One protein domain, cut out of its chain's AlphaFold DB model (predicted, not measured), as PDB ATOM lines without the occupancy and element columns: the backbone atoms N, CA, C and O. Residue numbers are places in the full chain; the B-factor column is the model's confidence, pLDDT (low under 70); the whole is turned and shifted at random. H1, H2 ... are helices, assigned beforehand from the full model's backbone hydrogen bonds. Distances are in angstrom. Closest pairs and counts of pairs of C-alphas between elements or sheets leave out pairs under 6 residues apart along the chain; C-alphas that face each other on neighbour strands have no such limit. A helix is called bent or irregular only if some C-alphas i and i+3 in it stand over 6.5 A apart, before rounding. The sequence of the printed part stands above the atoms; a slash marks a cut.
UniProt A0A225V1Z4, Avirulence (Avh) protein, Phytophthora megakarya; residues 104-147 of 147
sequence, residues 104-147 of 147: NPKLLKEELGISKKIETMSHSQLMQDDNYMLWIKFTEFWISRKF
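What this domain is: This is residues 104 to 147 of the 147 residues of the protein "Avirulence (Avh) protein" of Phytophthora megakarya (UniProt A0A225V1Z4). An elongated, U-like fold of helices: a short helix, H1, and a long one, H4, lie side by side and run opposite ways, and two more short helices, H2 and H3, make the turn between them at one end. H4 is the longest helix and lies roughly along the longest axis of the whole, while H2 stands steeply to both H1 and H4. The printed part has 44 residues with four named helices, in the order H1, H2, H3, H4, and no named strand; the class is all helix. It is only just compact, close to loose, with a radius of gyration of the C-alphas of 10.8 A, and its C-alphas span 33 by 18 by 14 A along their three main axes.

How they stand to each other: The first named helix of the printed part, H1, residues 105 to 111, touches H4, residues 130 to 144, with 6 pairs of C-alphas within 8 A. The closest C-alphas of the two are those of Pro 105 and Thr 139, 5.4 A apart. Their lines stand at a shallow tilt of 21 degrees, and they run opposite ways; centre to centre they are 10.2 A apart. Next along the chain comes H2, residues 114 to 120, which is close to H1 but not clearly touching it. Their closest C-alphas, those of Lys 109 and Ser 115, are 7.1 A apart. H1 and H2 run the same way at a steep tilt of 69 degrees, only just short of about perpendicular. H2 is also close to H4 but not clearly touching it, the closest C-alphas being those of Ile 114 and Tyr 132, 6.3 A apart. These two run opposite ways at a steep tilt of 53 degrees. H3, residues 123 to 126, is close to H2 but not clearly touching it, with the C-alphas of Ile 118 and Leu 126 the closest at 7.3 A. H3 is likewise close to H4 but not clearly touching it, and here the closest C-alphas are those of Leu 126 and Tyr 132, 6.1 A apart. H1 and H3 are apart. In H1, H2 and H4 every pair of O of residue i and N of residue i+4 is within hydrogen-bond range; H3, with 4 residues, is too short for such a pair, but its one pair of O of residue i and N of residue i+3 is within range.

Where its parts are: H1 runs from Pro 105, whose C-alpha is at (138.164, 142.448, 186.446), to Glu 111, and measures 9.9 A from first to last C-alpha. H2 runs from Ile 114, whose C-alpha is at (134.373, 136.859, 177.999), to Thr 120, also 9.9 A. H3 runs from His 123 to Leu 126. H4, with 15 residues, begins at Asp 130 and ends at Ser 144, whose C-alpha is at (132.153, 150.450, 194.009); it is 21.1 A long. No helix is bent or irregular.

The domain as a whole: The two C-alphas farthest apart are those of Thr 120 and Phe 147, at 33.9 A. The first and last printed C-alphas, those of Asn 104 and Phe 147, are 15.7 A apart. The printed part has no cut, and it ends at residue 147, the chain's last residue. The links from H1 to H2, from H2 to H3 and from H3 to H4 are tight, with 2, 2 and 3 residues. The mean pLDDT of the printed part of this model is 92.6, and it is under 70 at residues 146 to 147.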
ATOM      1  N   ASN A 104     141.601 140.645 189.409       94.94
ATOM      2  CA  ASN A 104     140.952 141.901 189.061       94.94
ATOM      3  C   ASN A 104     140.026 141.679 187.850       94.94
ATOM      4  O   ASN A 104     140.116 140.634 187.200       94.94
ATOM      5  N   PRO A 105     139.135 142.632 187.520       96.25
ATOM      6  CA  PRO A 105     138.164 142.448 186.446       96.25
ATOM      7  C   PRO A 105     138.767 142.099 185.087       96.25
ATOM      8  O   PRO A 105     138.113 141.415 184.308       96.25
ATOM      9  N   LYS A 106     139.994 142.548 184.790       96.38
ATOM     10  CA  LYS A 106     140.679 142.227 183.533       96.38
ATOM     11  C   LYS A 106     141.109 140.760 183.511       96.38
ATOM     12  O   LYS A 106     140.760 140.057 182.572       96.38
ATOM     13  N   LEU A 107     141.784 140.299 184.565       95.50
ATOM     14  CA  LEU A 107     142.211 138.900 184.687       95.50
ATOM     15  C   LEU A 107     141.012 137.947 184.681       95.50
ATOM     16  O   LEU A 107     141.013 136.954 183.966       95.50
ATOM     17  N   LEU A 108     139.947 138.291 185.413       94.50
ATOM     18  CA  LEU A 108     138.739 137.469 185.446       94.50
ATOM     19  C   LEU A 108     138.027 137.435 184.081       94.50
ATOM     20  O   LEU A 108     137.494 136.401 183.692       94.50
ATOM     21  N   LYS A 109     138.037 138.547 183.329       96.00
ATOM     22  CA  LYS A 109     137.492 138.601 181.961       96.00
ATOM     23  C   LYS A 109     138.202 137.617 181.030       96.00
ATOM     24  O   LYS A 109     137.547 136.968 180.214       96.00
ATOM     25  N   GLU A 110     139.530 137.586 181.117       96.19
ATOM     26  CA  GLU A 110     140.398 136.732 180.305       96.19
ATOM     27  C   GLU A 110     140.181 135.257 180.661       96.19
ATOM     28  O   GLU A 110     139.870 134.471 179.768       96.19
ATOM     29  N   GLU A 111     140.212 134.916 181.953       95.00
ATOM     30  CA  GLU A 111     139.977 133.554 182.461       95.00
ATOM     31  C   GLU A 111     138.619 132.991 182.025       95.00
ATOM     32  O   GLU A 111     138.502 131.858 181.565       95.00
ATOM     33  N   LEU A 112     137.569 133.809 182.109       93.94
ATOM     34  CA  LEU A 112     136.210 133.400 181.757       93.94
ATOM     35  C   LEU A 112     135.927 133.429 180.243       93.94
ATOM     36  O   LEU A 112     134.803 133.128 179.819       93.94
ATOM     37  N   GLY A 113     136.912 133.810 179.419       96.06
ATOM     38  CA  GLY A 113     136.788 133.864 177.961       96.06
ATOM     39  C   GLY A 113     135.763 134.889 177.462       96.06
ATOM     40  O   GLY A 113     135.191 134.724 176.382       96.06
ATOM     41  N   ILE A 114     135.502 135.947 178.235       96.81
ATOM     42  CA  ILE A 114     134.373 136.859 177.999       96.81
ATOM     43  C   ILE A 114     134.517 137.653 176.701       96.81
ATOM     44  O   ILE A 114     133.515 137.921 176.045       96.81
ATOM     45  N   SER A 115     135.737 138.015 176.293       95.19
ATOM     46  CA  SER A 115     135.952 138.768 175.045       95.19
ATOM     47  C   SER A 115     135.357 138.041 173.836       95.19
ATOM     48  O   SER A 115     134.576 138.630 173.095       95.19
ATOM     49  N   LYS A 116     135.610 136.731 173.718       95.56
ATOM     50  CA  LYS A 116     135.040 135.908 172.646       95.56
ATOM     51  C   LYS A 116     133.515 135.840 172.739       95.56
ATOM     52  O   LYS A 116     132.838 135.861 171.716       95.56
ATOM     53  N   LYS A 117     132.956 135.769 173.952       95.44
ATOM     54  CA  LYS A 117     131.498 135.740 174.145       95.44
ATOM     55  C   LYS A 117     130.849 137.045 173.690       95.44
ATOM     56  O   LYS A 117     129.859 136.994 172.978       95.44
ATOM     57  N   ILE A 118     131.437 138.195 174.029       95.25
ATOM     58  CA  ILE A 118     130.930 139.514 173.610       95.25
ATOM     59  C   ILE A 118     130.888 139.639 172.081       95.25
ATOM     60  O   ILE A 118     129.966 140.241 171.544       95.25
ATOM     61  N   GLU A 119     131.865 139.063 171.385       95.81
ATOM     62  CA  GLU A 119     131.932 139.093 169.919       95.81
ATOM     63  C   GLU A 119     130.965 138.111 169.238       95.81
ATOM     64  O   GLU A 119     130.583 138.329 168.091       95.81
ATOM     65  N   THR A 120     130.585 137.021 169.912       96.38
ATOM     66  CA  THR A 120     129.858 135.900 169.283       96.38
ATOM     67  C   THR A 120     128.421 135.727 169.759       96.38
ATOM     68  O   THR A 120     127.639 135.061 169.084       96.38
ATOM     69  N   MET A 121     128.054 136.310 170.900       96.69
ATOM     70  CA  MET A 121     126.730 136.176 171.500       96.69
ATOM     71  C   MET A 121     125.954 137.488 171.428       96.69
ATOM     72  O   MET A 121     126.506 138.580 171.557       96.69
ATOM     73  N   SER A 122     124.636 137.377 171.276       96.75
ATOM     74  CA  SER A 122     123.742 138.522 171.414       96.75
ATOM     75  C   SER A 122     123.679 138.998 172.868       96.75
ATOM     76  O   SER A 122     123.985 138.263 173.809       96.75
ATOM     77  N   HIS A 123     123.199 140.224 173.077       93.50
ATOM     78  CA  HIS A 123     123.019 140.753 174.429       93.50
ATOM     79  C   HIS A 123     122.097 139.875 175.294       93.50
ATOM     80  O   HIS A 123     122.410 139.625 176.454       93.50
ATOM     81  N   SER A 124     120.997 139.352 174.740       95.81
ATOM     82  CA  SER A 124     120.090 138.477 175.494       95.81
ATOM     83  C   SER A 124     120.750 137.160 175.901       95.81
ATOM     84  O   SER A 124     120.509 136.687 177.007       95.81
ATOM     85  N   GLN A 125     121.609 136.601 175.043       96.25
ATOM     86  CA  GLN A 125     122.391 135.404 175.353       96.25
ATOM     87  C   GLN A 125     123.433 135.686 176.440       96.25
ATOM     88  O   GLN A 125     123.560 134.905 177.375       96.25
ATOM     89  N   LEU A 126     124.123 136.829 176.373       94.88
ATOM     90  CA  LEU A 126     125.081 137.242 177.403       94.88
ATOM     91  C   LEU A 126     124.418 137.422 178.774       94.88
ATOM     92  O   LEU A 126     124.978 137.004 179.781       94.88
ATOM     93  N   MET A 127     123.209 137.981 178.828       94.06
ATOM     94  CA  MET A 127     122.466 138.158 180.084       94.06
ATOM     95  C   MET A 127     121.996 136.840 180.722       94.06
ATOM     96  O   MET A 127     121.565 136.842 181.873       94.06
ATOM     97  N   GLN A 128     122.070 135.731 179.985       93.88
ATOM     98  CA  GLN A 128     121.798 134.377 180.476       93.88
ATOM     99  C   GLN A 128     123.085 133.564 180.694       93.88
ATOM    100  O   GLN A 128     123.011 132.439 181.176       93.88
ATOM    101  N   ASP A 129     124.255 134.105 180.340       94.56
ATOM    102  CA  ASP A 129     125.541 133.433 180.501       94.56
ATOM    103  C   ASP A 129     126.102 133.671 181.908       94.56
ATOM    104  O   ASP A 129     126.443 134.796 182.284       94.56
ATOM    105  N   ASP A 130     126.241 132.593 182.682       94.25
ATOM    106  CA  ASP A 130     126.680 132.661 184.081       94.25
ATOM    107  C   ASP A 130     128.058 133.321 184.240       94.25
ATOM    108  O   ASP A 130     128.262 134.133 185.146       94.25
ATOM    109  N   ASN A 131     129.001 133.034 183.336       94.00
ATOM    110  CA  ASN A 131     130.345 133.614 183.397       94.00
ATOM    111  C   ASN A 131     130.314 135.118 183.111       94.00
ATOM    112  O   ASN A 131     131.008 135.894 183.772       94.00
ATOM    113  N   TYR A 132     129.519 135.543 182.130       95.31
ATOM    114  CA  TYR A 132     129.333 136.956 181.829       95.31
ATOM    115  C   TYR A 132     128.716 137.690 183.018       95.31
ATOM    116  O   TYR A 132     129.237 138.725 183.439       95.31
ATOM    117  N   MET A 133     127.670 137.124 183.625       95.31
ATOM    118  CA  MET A 133     127.022 137.710 184.799       95.31
ATOM    119  C   MET A 133     127.960 137.769 186.010       95.31
ATOM    120  O   MET A 133     128.006 138.796 186.694       95.31
ATOM    121  N   LEU A 134     128.758 136.724 186.243       94.06
ATOM    122  CA  LEU A 134     129.796 136.712 187.275       94.06
ATOM    123  C   LEU A 134     130.811 137.840 187.055       94.06
ATOM    124  O   LEU A 134     131.094 138.602 187.982       94.06
ATOM    125  N   TRP A 135     131.318 137.985 185.828       95.75
ATOM    126  CA  TRP A 135     132.267 139.039 185.477       95.75
ATOM    127  C   TRP A 135     131.680 140.442 185.678       95.75
ATOM    128  O   TRP A 135     132.338 141.300 186.274       95.75
ATOM    129  N   ILE A 136     130.437 140.675 185.245       95.75
ATOM    130  CA  ILE A 136     129.737 141.951 185.446       95.75
ATOM    131  C   ILE A 136     129.609 142.263 186.938       95.75
ATOM    132  O   ILE A 136     130.007 143.345 187.372       95.75
ATOM    133  N   LYS A 137     129.131 141.313 187.753       93.81
ATOM    134  CA  LYS A 137     128.952 141.537 189.196       93.81
ATOM    135  C   LYS A 137     130.262 141.742 189.939       93.81
ATOM    136  O   LYS A 137     130.323 142.602 190.819       93.81
ATOM    137  N   PHE A 138     131.317 141.028 189.563       94.44
ATOM    138  CA  PHE A 138     132.644 141.269 190.119       94.44
ATOM    139  C   PHE A 138     133.184 142.652 189.729       94.44
ATOM    140  O   PHE A 138     133.762 143.352 190.559       94.44
ATOM    141  N   THR A 139     132.948 143.085 188.488       95.31
ATOM    142  CA  THR A 139     133.359 144.407 187.995       95.31
ATOM    143  C   THR A 139     132.623 145.538 188.717       95.31
ATOM    144  O   THR A 139     133.268 146.486 189.165       95.31
ATOM    145  N   GLU A 140     131.302 145.429 188.893       94.00
ATOM    146  CA  GLU A 140     130.492 146.377 189.680       94.00
ATOM    147  C   GLU A 140     131.032 146.510 191.112       94.00
ATOM    148  O   GLU A 140     131.294 147.618 191.589       94.00
ATOM    149  N   PHE A 141     131.265 145.375 191.778       93.38
ATOM    150  CA  PHE A 141     131.861 145.330 193.110       93.38
ATOM    151  C   PHE A 141     133.227 146.037 193.146       93.38
ATOM    152  O   PHE A 141     133.465 146.879 194.015       93.38
ATOM    153  N   TRP A 142     134.098 145.760 192.172       92.38
ATOM    154  CA  TRP A 142     135.443 146.332 192.098       92.38
ATOM    155  C   TRP A 142     135.438 147.854 191.928       92.38
ATOM    156  O   TRP A 142     136.262 148.548 192.525       92.38
ATOM    157  N   ILE A 143     134.514 148.382 191.122       92.31
ATOM    158  CA  ILE A 143     134.354 149.826 190.905       92.31
ATOM    159  C   ILE A 143     133.796 150.497 192.164       92.31
ATOM    160  O   ILE A 143     134.306 151.537 192.572       92.31
ATOM    161  N   SER A 144     132.806 149.881 192.819       88.75
ATOM    162  CA  SER A 144     132.153 150.450 194.009       88.75
ATOM    163  C   SER A 144     133.086 150.658 195.208       88.75
ATOM    164  O   SER A 144     132.771 151.448 196.090       88.75
ATOM    165  N   ARG A 145     134.229 149.958 195.247       77.19
ATOM    166  CA  ARG A 145     135.233 150.034 196.325       77.19
ATOM    167  C   ARG A 145     136.537 150.712 195.916       77.19
ATOM    168  O   ARG A 145     137.524 150.623 196.644       77.19
ATOM    169  N   LYS A 146     136.574 151.338 194.738       62.19
ATOM    170  CA  LYS A 146     137.749 152.062 194.237       62.19
ATOM    171  C   LYS A 146     137.829 153.526 194.696       62.19
ATOM    172  O   LYS A 146     138.708 154.233 194.213       62.19
ATOM    173  N   PHE A 147     136.974 153.948 195.627       42.88
ATOM    174  CA  PHE A 147     136.956 155.283 196.227       42.88
ATOM    175  C   PHE A 147     136.704 155.190 197.729       42.88
ATOM    176  O   PHE A 147     135.803 154.407 198.112       42.88
TER     177      PHE A 147